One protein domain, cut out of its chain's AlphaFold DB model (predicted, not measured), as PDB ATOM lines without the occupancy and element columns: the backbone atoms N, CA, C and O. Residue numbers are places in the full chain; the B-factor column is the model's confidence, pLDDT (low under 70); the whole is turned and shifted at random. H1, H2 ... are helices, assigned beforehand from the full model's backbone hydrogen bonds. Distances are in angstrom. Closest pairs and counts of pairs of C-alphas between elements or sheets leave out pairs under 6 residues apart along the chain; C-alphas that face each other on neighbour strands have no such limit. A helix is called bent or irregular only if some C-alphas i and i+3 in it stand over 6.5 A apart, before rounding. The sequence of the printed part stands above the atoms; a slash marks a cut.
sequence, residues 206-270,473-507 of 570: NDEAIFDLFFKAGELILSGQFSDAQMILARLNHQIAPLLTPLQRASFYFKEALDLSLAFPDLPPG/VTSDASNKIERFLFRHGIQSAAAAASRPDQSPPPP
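AT A GLANCE: This is residues 206 to 270 and 473 to 507 of the 570 residues of an uncharacterized protein of Cuscuta campestris (UniProt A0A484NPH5). H1 and H2 lie side by side as a helical hairpin, H3 packs on H2 beneath it to complete a three-helix up-and-down bundle, and a fourth, bent helix, H4, packs with its second arm across H3 on the side away from H2. That arm, H4b, also reaches the last residues of H1, while the first arm, H4a, runs out near H3 to an end where residues 473 to 478 stick out. The printed part has 100 residues with four named helices, H1 to H4 in chain order, and no named strand; the class is all helix. It is compact, with a radius of gyration of the C-alphas of 14.0 A and spans of 41 by 28 by 25 A.

HOW THE PARTS SIT: H1, residues 207 to 222, and H2, residues 226 to 236, form a helical hairpin over a tight link. They touch at a shallow tilt of 10 degrees, opposite ways; their closest C-alphas, of Ala 217 and Ala 229, are 4.5 A apart. H2 and H3, residues 246 to 263, form a second helical hairpin over a short link, touching at a shallow tilt of 25 degrees, opposite ways, with the C-alphas of Leu 233 and Lys 255 closest at 6.1 A. H1, H2 and H3 are a bundle, up and down, each running against the one before it. H1 and H3 are close but not clearly touching; their closest C-alphas, of Asp 207 and Leu 247, are 7.6 A apart. H4, residues 475 to 498, was assigned as one helix by its hydrogen bonds but is bent: C-alphas 485 and 488 are 6.9 A apart, and its arms H4a and H4b stand at a steep tilt of 60 degrees. H4b touches H3 at a steep tilt of 55 degrees, the same way, with the C-alphas of Ala 257 and Gln 491 closest at 5.2 A. H1 touches H4b with residues 218 to 222 alone, the C-alphas of Ile 221 and Ser 498 being closest at 6.3 A. H4a and H3 are near each other, with 5 pairs of C-alphas within 10 A. H2 is apart from both arms. In H1, H3, H4a and H4b every O i to N i+4 pair is within hydrogen-bond range; in H2, 5 of 7 are.

IN THESE COORDINATES: H1 begins at C-alpha 207, (-41.541, -34.039, 32.133), and is 22.7 A long. H2 is 15.7 A and H3 25.8 A long. H4a, residues 475 to 485, is 15.3 A long, and H4b, residues 488 to 498, is 15.0 A and ends at C-alpha 498, (-46.872, -53.725, 23.360).

THE WHOLE: The C-alphas of Thr 474 and Pro 505, the two farthest apart, are 42.1 A apart. Residues 473 to 478, of which 475 to 478 belong to H4, and residues 502 to 507 stand free. Residues 271 to 472 are cut out, and C-alphas 270 and 473 are 27.5 A apart across the cut. Of the links that are printed whole, none is long. The mean pLDDT of the printed part is 85.2; residues 242 to 243, 267 to 270 and 500 to 507 are under 70.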
ATOM      1  N   ASN A 206     -45.097 -31.275  33.162       77.88
ATOM      2  CA  ASN A 206     -44.110 -31.903  34.023       77.88
ATOM      3  C   ASN A 206     -43.527 -33.107  33.279       77.88
ATOM      4  O   ASN A 206     -44.183 -34.144  33.162       77.88
ATOM      5  N   ASP A 207     -42.291 -32.972  32.803       86.44
ATOM      6  CA  ASP A 207     -41.541 -34.039  32.133       86.44
ATOM      7  C   ASP A 207     -41.522 -35.339  32.964       86.44
ATOM      8  O   ASP A 207     -41.627 -36.436  32.415       86.44
ATOM      9  N   GLU A 208     -41.466 -35.234  34.298       88.12
ATOM     10  CA  GLU A 208     -41.550 -36.378  35.215       88.12
ATOM     11  C   GLU A 208     -42.916 -37.080  35.125       88.12
ATOM     12  O   GLU A 208     -42.970 -38.299  34.974       88.12
ATOM     13  N   ALA A 209     -44.017 -36.320  35.083       91.00
ATOM     14  CA  ALA A 209     -45.367 -36.870  34.941       91.00
ATOM     15  C   ALA A 209     -45.599 -37.536  33.571       91.00
ATOM     16  O   ALA A 209     -46.354 -38.507  33.480       91.00
ATOM     17  N   ILE A 210     -44.937 -37.061  32.510       92.69
ATOM     18  CA  ILE A 210     -44.928 -37.732  31.200       92.69
ATOM     19  C   ILE A 210     -44.253 -39.108  31.319       92.69
ATOM     20  O   ILE A 210     -44.815 -40.110  30.868       92.69
ATOM     21  N   PHE A 211     -43.081 -39.188  31.960       94.62
ATOM     22  CA  PHE A 211     -42.385 -40.464  32.160       94.62
ATOM     23  C   PHE A 211     -43.131 -41.419  33.103       94.62
ATOM     24  O   PHE A 211     -43.164 -42.616  32.820       94.62
ATOM     25  N   ASP A 212     -43.779 -40.919  34.158       94.75
ATOM     26  CA  ASP A 212     -44.613 -41.724  35.061       94.75
ATOM     27  C   ASP A 212     -45.830 -42.325  34.345       94.75
ATOM     28  O   ASP A 212     -46.157 -43.498  34.546       94.75
ATOM     29  N   LEU A 213     -46.488 -41.558  33.466       95.50
ATOM     30  CA  LEU A 213     -47.589 -42.065  32.639       95.50
ATOM     31  C   LEU A 213     -47.100 -43.162  31.677       95.50
ATOM     32  O   LEU A 213     -47.745 -44.208  31.586       95.50
ATOM     33  N   PHE A 214     -45.940 -42.996  31.031       95.75
ATOM     34  CA  PHE A 214     -45.342 -44.066  30.220       95.75
ATOM     35  C   PHE A 214     -44.928 -45.290  31.049       95.75
ATOM     36  O   PHE A 214     -45.144 -46.417  30.599       95.75
ATOM     37  N   PHE A 215     -44.395 -45.104  32.263       95.31
ATOM     38  CA  PHE A 215     -44.082 -46.216  33.164       95.31
ATOM     39  C   PHE A 215     -45.345 -47.014  33.494       95.31
ATOM     40  O   PHE A 215     -45.386 -48.231  33.310       95.31
ATOM     41  N   LYS A 216     -46.397 -46.313  33.930       96.12
ATOM     42  CA  LYS A 216     -47.662 -46.906  34.363       96.12
ATOM     43  C   LYS A 216     -48.392 -47.596  33.212       96.12
ATOM     44  O   LYS A 216     -48.921 -48.684  33.422       96.12
ATOM     45  N   ALA A 217     -48.377 -47.021  32.005       95.50
ATOM     46  CA  ALA A 217     -48.881 -47.682  30.802       95.50
ATOM     47  C   ALA A 217     -48.095 -48.972  30.513       95.50
ATOM     48  O   ALA A 217     -48.700 -50.028  30.351       95.50
ATOM     49  N   GLY A 218     -46.758 -48.920  30.543       94.06
ATOM     50  CA  GLY A 218     -45.905 -50.095  30.350       94.06
ATOM     51  C   GLY A 218     -46.151 -51.209  31.373       94.06
ATOM     52  O   GLY A 218     -46.195 -52.378  30.999       94.06
ATOM     53  N   GLU A 219     -46.348 -50.879  32.655       94.44
ATOM     54  CA  GLU A 219     -46.705 -51.865  33.689       94.44
ATOM     55  C   GLU A 219     -48.050 -52.551  33.407       94.44
ATOM     56  O   GLU A 219     -48.183 -53.755  33.625       94.44
ATOM     57  N   LEU A 220     -49.045 -51.798  32.929       94.75
ATOM     58  CA  LEU A 220     -50.377 -52.319  32.617       94.75
ATOM     59  C   LEU A 220     -50.344 -53.210  31.368       94.75
ATOM     60  O   LEU A 220     -50.882 -54.313  31.408       94.75
ATOM     61  N   ILE A 221     -49.621 -52.801  30.318       92.56
ATOM     62  CA  ILE A 221     -49.344 -53.617  29.121       92.56
ATOM     63  C   ILE A 221     -48.662 -54.936  29.512       92.56
ATOM     64  O   ILE A 221     -49.135 -56.007  29.142       92.56
ATOM     65  N   LEU A 222     -47.605 -54.879  30.331       90.44
ATOM     66  CA  LEU A 222     -46.900 -56.065  30.838       90.44
ATOM     67  C   LEU A 222     -47.793 -56.972  31.709       90.44
ATOM     68  O   LEU A 222     -47.522 -58.162  31.838       90.44
ATOM     69  N   SER A 223     -48.865 -56.420  32.279       91.50
ATOM     70  CA  SER A 223     -49.867 -57.141  33.076       91.50
ATOM     71  C   SER A 223     -51.093 -57.593  32.261       91.50
ATOM     72  O   SER A 223     -52.066 -58.058  32.855       91.50
ATOM     73  N   GLY A 224     -51.095 -57.417  30.931       89.62
ATOM     74  CA  GLY A 224     -52.232 -57.718  30.045       89.62
ATOM     75  C   GLY A 224     -53.440 -56.777  30.191       89.62
ATOM     76  O   GLY A 224     -54.499 -57.023  29.617       89.62
ATOM     77  N   GLN A 225     -53.310 -55.692  30.956       92.88
ATOM     78  CA  GLN A 225     -54.367 -54.718  31.254       92.88
ATOM     79  C   GLN A 225     -54.409 -53.626  30.172       92.88
ATOM     80  O   GLN A 225     -54.215 -52.439  30.432       92.88
ATOM     81  N   PHE A 226     -54.621 -54.040  28.919       92.50
ATOM     82  CA  PHE A 226     -54.501 -53.166  27.745       92.50
ATOM     83  C   PHE A 226     -55.505 -52.002  27.735       92.50
ATOM     84  O   PHE A 226     -55.152 -50.898  27.325       92.50
ATOM     85  N   SER A 227     -56.728 -52.207  28.241       93.25
ATOM     86  CA  SER A 227     -57.735 -51.137  28.341       93.25
ATOM     87  C   SER A 227     -57.348 -50.081  29.384       93.25
ATOM     88  O   SER A 227     -57.440 -48.883  29.117       93.25
ATOM     89  N   ASP A 228     -56.817 -50.497  30.539       95.00
ATOM     90  CA  ASP A 228     -56.278 -49.573  31.539       95.00
ATOM     91  C   ASP A 228     -55.032 -48.843  31.020       95.00
ATOM     92  O   ASP A 228     -54.872 -47.646  31.262       95.00
ATOM     93  N   ALA A 229     -54.177 -49.520  30.247       95.00
ATOM     94  CA  ALA A 229     -53.044 -48.885  29.578       95.00
ATOM     95  C   ALA A 229     -53.499 -47.787  28.601       95.00
ATOM     96  O   ALA A 229     -52.975 -46.677  28.667       95.00
ATOM     97  N   GLN A 230     -54.516 -48.046  27.770       94.19
ATOM     98  CA  GLN A 230     -55.129 -47.037  26.895       94.19
ATOM     99  C   GLN A 230     -55.722 -45.863  27.695       94.19
ATOM    100  O   GLN A 230     -55.541 -44.709  27.314       94.19
ATOM    101  N   MET A 231     -56.353 -46.110  28.853       94.19
ATOM    102  CA  MET A 231     -56.814 -45.029  29.743       94.19
ATOM    103  C   MET A 231     -55.662 -44.190  30.322       94.19
ATOM    104  O   MET A 231     -55.827 -42.987  30.532       94.19
ATOM    105  N   ILE A 232     -54.484 -44.776  30.562       95.19
ATOM    106  CA  ILE A 232     -53.282 -44.027  30.961       95.19
ATOM    107  C   ILE A 232     -52.686 -43.247  29.779       95.19
ATOM    108  O   ILE A 232     -52.371 -42.068  29.941       95.19
ATOM    109  N   LEU A 233     -52.591 -43.843  28.586       93.56
ATOM    110  CA  LEU A 233     -52.110 -43.168  27.372       93.56
ATOM    111  C   LEU A 233     -53.018 -41.996  26.970       93.56
ATOM    112  O   LEU A 233     -52.529 -40.920  26.627       93.56
ATOM    113  N   ALA A 234     -54.336 -42.134  27.133       92.62
ATOM    114  CA  ALA A 234     -55.296 -41.055  26.919       92.62
ATOM    115  C   ALA A 234     -55.055 -39.830  27.825       92.62
ATOM    116  O   ALA A 234     -55.388 -38.711  27.431       92.62
ATOM    117  N   ARG A 235     -54.432 -39.997  29.004       92.19
ATOM    118  CA  ARG A 235     -54.081 -38.879  29.903       92.19
ATOM    119  C   ARG A 235     -52.879 -38.067  29.415       92.19
ATOM    120  O   ARG A 235     -52.776 -36.898  29.786       92.19
ATOM    121  N   LEU A 236     -52.019 -38.617  28.549       89.25
ATOM    122  CA  LEU A 236     -50.922 -37.860  27.923       89.25
ATOM    123  C   LEU A 236     -51.447 -36.706  27.049       89.25
ATOM    124  O   LEU A 236     -50.776 -35.682  26.940       89.25
ATOM    125  N   ASN A 237     -52.678 -36.794  26.528       86.94
ATOM    126  CA  ASN A 237     -53.344 -35.693  25.813       86.94
ATOM    127  C   ASN A 237     -53.486 -34.406  26.651       86.94
ATOM    128  O   ASN A 237     -53.669 -33.329  26.093       86.94
ATOM    129  N   HIS A 238     -53.405 -34.493  27.984       85.25
ATOM    130  CA  HIS A 238     -53.424 -33.331  28.880       85.25
ATOM    131  C   HIS A 238     -52.024 -32.788  29.218       85.25
ATOM    132  O   HIS A 238     -51.921 -31.811  29.951       85.25
ATOM    133  N   GLN A 239     -50.950 -33.422  28.732       80.88
ATOM    134  CA  GLN A 239     -49.549 -33.002  28.920       80.88
ATOM    135  C   GLN A 239     -48.864 -32.629  27.592       80.88
ATOM    136  O   GLN A 239     -47.859 -31.920  27.578       80.88
ATOM    137  N   ILE A 240     -49.406 -33.096  26.468       81.38
ATOM    138  CA  ILE A 240     -48.927 -32.855  25.103       81.38
ATOM    139  C   ILE A 240     -49.575 -31.559  24.573       81.38
ATOM    140  O   ILE A 240     -50.785 -31.499  24.373       81.38
ATOM    141  N   ALA A 241     -48.776 -30.501  24.393       72.44
ATOM    142  CA  ALA A 241     -49.238 -29.154  24.026       72.44
ATOM    143  C   ALA A 241     -49.190 -28.885  22.504       72.44
ATOM    144  O   ALA A 241     -48.406 -29.519  21.809       72.44
ATOM    145  N   PRO A 242     -49.925 -27.889  21.963       55.62
ATOM    146  CA  PRO A 242     -49.886 -27.564  20.528       55.62
ATOM    147  C   PRO A 242     -48.510 -27.127  19.989       55.62
ATOM    148  O   PRO A 242     -48.231 -27.301  18.807       55.62
ATOM    149  N   LEU A 243     -47.645 -26.567  20.844       65.12
ATOM    150  CA  LEU A 243     -46.259 -26.209  20.518       65.12
ATOM    151  C   LEU A 243     -45.313 -27.233  21.154       65.12
ATOM    152  O   LEU A 243     -44.743 -27.004  22.218       65.12
ATOM    153  N   LEU A 244     -45.211 -28.394  20.509       77.69
ATOM    154  CA  LEU A 244     -44.547 -29.580  21.048       77.69
ATOM    155  C   LEU A 244     -43.026 -29.390  21.220       77.69
ATOM    156  O   LEU A 244     -42.272 -29.318  20.239       77.69
ATOM    157  N   THR A 245     -42.560 -29.422  22.472       89.62
ATOM    158  CA  THR A 245     -41.134 -29.600  22.806       89.62
ATOM    159  C   THR A 245     -40.601 -30.942  22.271       89.62
ATOM    160  O   THR A 245     -41.396 -31.835  21.969       89.62
ATOM    161  N   PRO A 246     -39.272 -31.156  22.181       92.44
ATOM    162  CA  PRO A 246     -38.709 -32.446  21.768       92.44
ATOM    163  C   PRO A 246     -39.244 -33.650  22.560       92.44
ATOM    164  O   PRO A 246     -39.575 -34.673  21.959       92.44
ATOM    165  N   LEU A 247     -39.420 -33.514  23.885       93.38
ATOM    166  CA  LEU A 247     -40.049 -34.554  24.705       93.38
ATOM    167  C   LEU A 247     -41.511 -34.775  24.311       93.38
ATOM    168  O   LEU A 247     -41.933 -35.921  24.170       93.38
ATOM    169  N   GLN A 248     -42.291 -33.711  24.110       92.00
ATOM    170  CA  GLN A 248     -43.701 -33.839  23.738       92.00
ATOM    171  C   GLN A 248     -43.888 -34.403  22.320       92.00
ATOM    172  O   GLN A 248     -44.813 -35.185  22.124       92.00
ATOM    173  N   ARG A 249     -43.008 -34.090  21.352       92.31
ATOM    174  CA  ARG A 249     -43.028 -34.714  20.010       92.31
ATOM    175  C   ARG A 249     -42.729 -36.205  20.086       92.31
ATOM    176  O   ARG A 249     -43.494 -37.003  19.547       92.31
ATOM    177  N   ALA A 250     -41.683 -36.598  20.817       94.44
ATOM    178  CA  ALA A 250     -41.389 -38.010  21.062       94.44
ATOM    179  C   ALA A 250     -42.575 -38.705  21.757       94.44
ATOM    180  O   ALA A 250     -43.051 -39.738  21.289       94.44
ATOM    181  N   SER A 251     -43.113 -38.095  22.815       94.44
ATOM    182  CA  SER A 251     -44.260 -38.608  23.575       94.44
ATOM    183  C   SER A 251     -45.514 -38.771  22.718       94.44
ATOM    184  O   SER A 251     -46.207 -39.776  22.846       94.44
ATOM    185  N   PHE A 252     -45.790 -37.830  21.813       93.00
ATOM    186  CA  PHE A 252     -46.892 -37.929  20.861       93.00
ATOM    187  C   PHE A 252     -46.722 -39.145  19.943       93.00
ATOM    188  O   PHE A 252     -47.593 -40.010  19.923       93.00
ATOM    189  N   TYR A 253     -45.580 -39.288  19.258       93.56
ATOM    190  CA  TYR A 253     -45.357 -40.446  18.384       93.56
ATOM    191  C   TYR A 253     -45.382 -41.786  19.139       93.56
ATOM    192  O   TYR A 253     -45.924 -42.756  18.610       93.56
ATOM    193  N   PHE A 254     -44.844 -41.857  20.364       94.69
ATOM    194  CA  PHE A 254     -44.913 -43.075  21.180       94.69
ATOM    195  C   PHE A 254     -46.339 -43.393  21.635       94.69
ATOM    196  O   PHE A 254     -46.741 -44.549  21.548       94.69
ATOM    197  N   LYS A 255     -47.122 -42.397  22.071       94.12
ATOM    198  CA  LYS A 255     -48.538 -42.575  22.422       94.12
ATOM    199  C   LYS A 255     -49.327 -43.120  21.226       94.12
ATOM    200  O   LYS A 255     -49.942 -44.173  21.351       94.12
ATOM    201  N   GLU A 256     -49.263 -42.455  20.071       91.19
ATOM    202  CA  GLU A 256     -49.991 -42.878  18.865       91.19
ATOM    203  C   GLU A 256     -49.581 -44.288  18.409       91.19
ATOM    204  O   GLU A 256     -50.430 -45.101  18.046       91.19
ATOM    205  N   ALA A 257     -48.285 -44.612  18.461       91.38
ATOM    206  CA  ALA A 257     -47.790 -45.932  18.085       91.38
ATOM    207  C   ALA A 257     -48.197 -47.041  19.073       91.38
ATOM    208  O   ALA A 257     -48.465 -48.164  18.639       91.38
ATOM    209  N   LEU A 258     -48.273 -46.748  20.377       92.44
ATOM    210  CA  LEU A 258     -48.795 -47.676  21.383       92.44
ATOM    211  C   LEU A 258     -50.306 -47.877  21.219       92.44
ATOM    212  O   LEU A 258     -50.746 -49.018  21.145       92.44
ATOM    213  N   ASP A 259     -51.094 -46.807  21.091       91.38
ATOM    214  CA  ASP A 259     -52.549 -46.914  20.922       91.38
ATOM    215  C   ASP A 259     -52.917 -47.717  19.660       91.38
ATOM    216  O   ASP A 259     -53.775 -48.597  19.729       91.38
ATOM    217  N   LEU A 260     -52.210 -47.504  18.540       88.06
ATOM    218  CA  LEU A 260     -52.334 -48.334  17.332       88.06
ATOM    219  C   LEU A 260     -51.959 -49.805  17.584       88.06
ATOM    220  O   LEU A 260     -52.685 -50.701  17.159       88.06
ATOM    221  N   SER A 261     -50.851 -50.059  18.289       88.00
ATOM    222  CA  SER A 261     -50.372 -51.420  18.589       88.00
ATOM    223  C   SER A 261     -51.313 -52.196  19.517       88.00
ATOM    224  O   SER A 261     -51.413 -53.417  19.397       88.00
ATOM    225  N   LEU A 262     -52.000 -51.495  20.425       89.31
ATOM    226  CA  LEU A 262     -52.984 -52.052  21.358       89.31
ATOM    227  C   LEU A 262     -54.374 -52.213  20.726       89.31
ATOM    228  O   LEU A 262     -55.092 -53.149  21.068       89.31
ATOM    229  N   ALA A 263     -54.763 -51.326  19.802       87.12
ATOM    230  CA  ALA A 263     -56.025 -51.428  19.070       87.12
ATOM    231  C   ALA A 263     -56.000 -52.512  17.976       87.12
ATOM    232  O   ALA A 263     -57.026 -53.137  17.715       87.12
ATOM    233  N   PHE A 264     -54.840 -52.750  17.352       83.12
ATOM    234  CA  PHE A 264     -54.690 -53.681  16.229       83.12
ATOM    235  C   PHE A 264     -53.543 -54.694  16.456       83.12
ATOM    236  O   PHE A 264     -52.531 -54.664  15.749       83.12
ATOM    237  N   PRO A 265     -53.686 -55.626  17.422       74.25
ATOM    238  CA  PRO A 265     -52.638 -56.586  17.787       74.25
ATOM    239  C   PRO A 265     -52.335 -57.643  16.708       74.25
ATOM    240  O   PRO A 265     -51.300 -58.295  16.793       74.25
ATOM    241  N   ASP A 266     -53.174 -57.789  15.681       70.62
ATOM    242  CA  ASP A 266     -52.920 -58.681  14.535       70.62
ATOM    243  C   ASP A 266     -52.343 -57.949  13.308       70.62
ATOM    244  O   ASP A 266     -51.963 -58.584  12.324       70.62
ATOM    245  N   LEU A 267     -52.250 -56.613  13.341       66.25
ATOM    246  CA  LEU A 267     -51.651 -55.850  12.248       66.25
ATOM    247  C   LEU A 267     -50.119 -56.047  12.263       66.25
ATOM    248  O   LEU A 267     -49.509 -55.977  13.343       66.25
ATOM    249  N   PRO A 268     -49.472 -56.284  11.103       60.59
ATOM    250  CA  PRO A 268     -48.018 -56.227  11.006       60.59
ATOM    251  C   PRO A 268     -47.514 -54.798  11.284       60.59
ATOM    252  O   PRO A 268     -48.249 -53.827  11.078       60.59
ATOM    253  N   PRO A 269     -46.267 -54.632  11.761       56.06
ATOM    254  CA  PRO A 269     -45.705 -53.315  12.030       56.06
ATOM    255  C   PRO A 269     -45.481 -52.544  10.720       56.06
ATOM    256  O   PRO A 269     -44.528 -52.800   9.994       56.06
ATOM    257  N   GLY A 270     -46.359 -51.577  10.451       59.34
ATOM    258  CA  GLY A 270     -46.263 -50.664   9.310       59.34
ATOM    259  C   GLY A 270     -47.422 -50.795   8.320       59.34
ATOM    260  O   GLY A 270     -47.859 -51.888   7.968       59.34
ATOM    261  N   VAL A 473     -32.647 -25.307  10.515       82.94
ATOM    262  CA  VAL A 473     -33.809 -26.189  10.305       82.94
ATOM    263  C   VAL A 473     -35.136 -25.424  10.392       82.94
ATOM    264  O   VAL A 473     -35.386 -24.674  11.336       82.94
ATOM    265  N   THR A 474     -36.026 -25.634   9.420       86.62
ATOM    266  CA  THR A 474     -37.412 -25.143   9.486       86.62
ATOM    267  C   THR A 474     -38.304 -26.113  10.268       86.62
ATOM    268  O   THR A 474     -37.978 -27.296  10.417       86.62
ATOM    269  N   SER A 475     -39.471 -25.646  10.728       84.00
ATOM    270  CA  SER A 475     -40.515 -26.515  11.301       84.00
ATOM    271  C   SER A 475     -40.821 -27.703  10.393       84.00
ATOM    272  O   SER A 475     -40.931 -28.840  10.847       84.00
ATOM    273  N   ASP A 476     -40.903 -27.437   9.095       87.12
ATOM    274  CA  ASP A 476     -41.400 -28.377   8.102       87.12
ATOM    275  C   ASP A 476     -40.316 -29.394   7.738       87.12
ATOM    276  O   ASP A 476     -40.615 -30.576   7.583       87.12
ATOM    277  N   ALA A 477     -39.045 -28.972   7.724       88.62
ATOM    278  CA  ALA A 477     -37.900 -29.873   7.669       88.62
ATOM    279  C   ALA A 477     -37.862 -30.815   8.886       88.62
ATOM    280  O   ALA A 477     -37.775 -32.028   8.698       88.62
ATOM    281  N   SER A 478     -38.008 -30.299  10.115       90.75
ATOM    282  CA  SER A 478     -38.053 -31.135  11.331       90.75
ATOM    283  C   SER A 478     -39.216 -32.132  11.278       90.75
ATOM    284  O   SER A 478     -39.009 -33.336  11.412       90.75
ATOM    285  N   ASN A 479     -40.429 -31.659  10.970       89.56
ATOM    286  CA  ASN A 479     -41.627 -32.493  10.838       89.56
ATOM    287  C   ASN A 479     -41.470 -33.582   9.762       89.56
ATOM    288  O   ASN A 479     -41.912 -34.715   9.962       89.56
ATOM    289  N   LYS A 480     -40.826 -33.268   8.629       91.31
ATOM    290  CA  LYS A 480     -40.536 -34.220   7.546       91.31
ATOM    291  C   LYS A 480     -39.533 -35.286   7.996       91.31
ATOM    292  O   LYS A 480     -39.783 -36.475   7.820       91.31
ATOM    293  N   ILE A 481     -38.440 -34.878   8.631       94.06
ATOM    294  CA  ILE A 481     -37.411 -35.773   9.175       94.06
ATOM    295  C   ILE A 481     -38.015 -36.732  10.214       94.06
ATOM    296  O   ILE A 481     -37.861 -37.950  10.114       94.06
ATOM    297  N   GLU A 482     -38.783 -36.201  11.163       93.19
ATOM    298  CA  GLU A 482     -39.453 -36.985  12.204       93.19
ATOM    299  C   GLU A 482     -40.496 -37.947  11.613       93.19
ATOM    300  O   GLU A 482     -40.535 -39.127  11.978       93.19
ATOM    301  N   ARG A 483     -41.289 -37.487  10.633       89.56
ATOM    302  CA  ARG A 483     -42.318 -38.302   9.971       89.56
ATOM    303  C   ARG A 483     -41.752 -39.433   9.113       89.56
ATOM    304  O   ARG A 483     -42.336 -40.514   9.164       89.56
ATOM    305  N   PHE A 484     -40.701 -39.193   8.327       90.81
ATOM    306  CA  PHE A 484     -40.252 -40.123   7.279       90.81
ATOM    307  C   PHE A 484     -38.975 -40.911   7.618       90.81
ATOM    308  O   PHE A 484     -38.763 -41.960   7.019       90.81
ATOM    309  N   LEU A 485     -38.157 -40.473   8.587       91.25
ATOM    310  CA  LEU A 485     -36.994 -41.247   9.059       91.25
ATOM    311  C   LEU A 485     -37.244 -41.926  10.414       91.25
ATOM    312  O   LEU A 485     -36.852 -43.075  10.614       91.25
ATOM    313  N   PHE A 486     -37.895 -41.236  11.359       92.25
ATOM    314  CA  PHE A 486     -37.932 -41.687  12.760       92.25
ATOM    315  C   PHE A 486     -39.230 -42.367  13.195       92.25
ATOM    316  O   PHE A 486     -39.174 -43.262  14.041       92.25
ATOM    317  N   ARG A 487     -40.371 -42.042  12.573       88.56
ATOM    318  CA  ARG A 487     -41.671 -42.683  12.846       88.56
ATOM    319  C   ARG A 487     -41.596 -44.214  12.866       88.56
ATOM    320  O   ARG A 487     -42.082 -44.810  13.820       88.56
ATOM    321  N   HIS A 488     -40.957 -44.841  11.874       85.69
ATOM    322  CA  HIS A 488     -40.847 -46.305  11.807       85.69
ATOM    323  C   HIS A 488     -40.042 -46.890  12.985       85.69
ATOM    324  O   HIS A 488     -40.438 -47.893  13.576       85.69
ATOM    325  N   GLY A 489     -38.956 -46.226  13.400       87.31
ATOM    326  CA  GLY A 489     -38.182 -46.619  14.584       87.31
ATOM    327  C   GLY A 489     -38.985 -46.509  15.886       87.31
ATOM    328  O   GLY A 489     -38.911 -47.401  16.728       87.31
ATOM    329  N   ILE A 490     -39.802 -45.460  16.021       91.44
ATOM    330  CA  ILE A 490     -40.711 -45.273  17.164       91.44
ATOM    331  C   ILE A 490     -41.818 -46.338  17.159       91.44
ATOM    332  O   ILE A 490     -42.099 -46.932  18.196       91.44
ATOM    333  N   GLN A 491     -42.401 -46.634  15.992       87.75
ATOM    334  CA  GLN A 491     -43.414 -47.682  15.829       87.75
ATOM    335  C   GLN A 491     -42.870 -49.071  16.182       87.75
ATOM    336  O   GLN A 491     -43.520 -49.796  16.929       87.75
ATOM    337  N   SER A 492     -41.662 -49.416  15.730       83.75
ATOM    338  CA  SER A 492     -40.987 -50.665  16.104       83.75
ATOM    339  C   SER A 492     -40.752 -50.756  17.621       83.75
ATOM    340  O   SER A 492     -41.122 -51.749  18.251       83.75
ATOM    341  N   ALA A 493     -40.240 -49.687  18.245       86.00
ATOM    342  CA  ALA A 493     -40.019 -49.637  19.692       86.00
ATOM    343  C   ALA A 493     -41.327 -49.729  20.513       86.00
ATOM    344  O   ALA A 493     -41.351 -50.379  21.561       86.00
ATOM    345  N   ALA A 494     -42.418 -49.122  20.037       87.94
ATOM    346  CA  ALA A 494     -43.741 -49.197  20.658       87.94
ATOM    347  C   ALA A 494     -44.398 -50.579  20.482       87.94
ATOM    348  O   ALA A 494     -44.944 -51.120  21.445       87.94
ATOM    349  N   ALA A 495     -44.289 -51.195  19.301       83.44
ATOM    350  CA  ALA A 495     -44.797 -52.542  19.043       83.44
ATOM    351  C   ALA A 495     -44.075 -53.585  19.915       83.44
ATOM    352  O   ALA A 495     -44.727 -54.418  20.547       83.44
ATOM    353  N   ALA A 496     -42.747 -53.475  20.044       79.62
ATOM    354  CA  ALA A 496     -41.941 -54.314  20.931       79.62
ATOM    355  C   ALA A 496     -42.298 -54.135  22.421       79.62
ATOM    356  O   ALA A 496     -42.241 -55.096  23.184       79.62
ATOM    357  N   ALA A 497     -42.703 -52.930  22.843       82.25
ATOM    358  CA  ALA A 497     -43.222 -52.701  24.193       82.25
ATOM    359  C   ALA A 497     -44.646 -53.260  24.392       82.25
ATOM    360  O   ALA A 497     -44.994 -53.627  25.511       82.25
ATOM    361  N   SER A 498     -45.451 -53.339  23.325       79.12
ATOM    362  CA  SER A 498     -46.872 -53.725  23.360       79.12
ATOM    363  C   SER A 498     -47.132 -55.234  23.449       79.12
ATOM    364  O   SER A 498     -48.208 -55.620  23.896       79.12
ATOM    365  N   ARG A 499     -46.183 -56.088  23.029       72.94
ATOM    366  CA  ARG A 499     -46.353 -57.560  22.968       72.94
ATOM    367  C   ARG A 499     -45.240 -58.335  23.713       72.94
ATOM    368  O   ARG A 499     -44.506 -59.106  23.089       72.94
ATOM    369  N   PRO A 500     -45.064 -58.125  25.035       64.19
ATOM    370  CA  PRO A 500     -43.971 -58.729  25.812       64.19
ATOM    371  C   PRO A 500     -44.113 -60.250  26.023       64.19
ATOM    372  O   PRO A 500     -43.159 -60.910  26.426       64.19
ATOM    373  N   ASP A 501     -45.298 -60.803  25.772       56.81
ATOM    374  CA  ASP A 501     -45.646 -62.226  25.837       56.81
ATOM    375  C   ASP A 501     -45.293 -62.989  24.547       56.81
ATOM    376  O   ASP A 501     -44.893 -64.151  24.600       56.81
ATOM    377  N   GLN A 502     -45.412 -62.325  23.394       56.69
ATOM    378  CA  GLN A 502     -45.048 -62.861  22.077       56.69
ATOM    379  C   GLN A 502     -43.556 -62.678  21.765       56.69
ATOM    380  O   GLN A 502     -43.014 -63.369  20.900       56.69
ATOM    381  N   SER A 503     -42.871 -61.762  22.459       53.28
ATOM    382  CA  SER A 503     -41.423 -61.607  22.328       53.28
ATOM    383  C   SER A 503     -40.672 -62.787  22.969       53.28
ATOM    384  O   SER A 503     -40.973 -63.136  24.113       53.28
ATOM    385  N   PRO A 504     -39.654 -63.375  22.306       55.44
ATOM    386  CA  PRO A 504     -38.741 -64.303  22.971       55.44
ATOM    387  C   PRO A 504     -38.019 -63.602  24.139       55.44
ATOM    388  O   PRO A 504     -37.923 -62.369  24.142       55.44
ATOM    389  N   PRO A 505     -37.477 -64.352  25.123       61.31
ATOM    390  CA  PRO A 505     -36.732 -63.758  26.232       61.31
ATOM    391  C   PRO A 505     -35.632 -62.823  25.703       61.31
ATOM    392  O   PRO A 505     -35.014 -63.145  24.682       61.31
ATOM    393  N   PRO A 506     -35.391 -61.673  26.366       64.25
ATOM    394  CA  PRO A 506     -34.538 -60.619  25.831       64.25
ATOM    395  C   PRO A 506     -33.172 -61.183  25.420       64.25
ATOM    396  O   PRO A 506     -32.518 -61.838  26.240       64.25
ATOM    397  N   PRO A 507     -32.738 -60.971  24.162       66.19
ATOM    398  CA  PRO A 507     -31.520 -61.594  23.669       66.19
ATOM    399  C   PRO A 507     -30.309 -61.119  24.483       66.19
ATOM    400  O   PRO A 507     -30.267 -59.956  24.909       66.19
TER     401      PRO A 507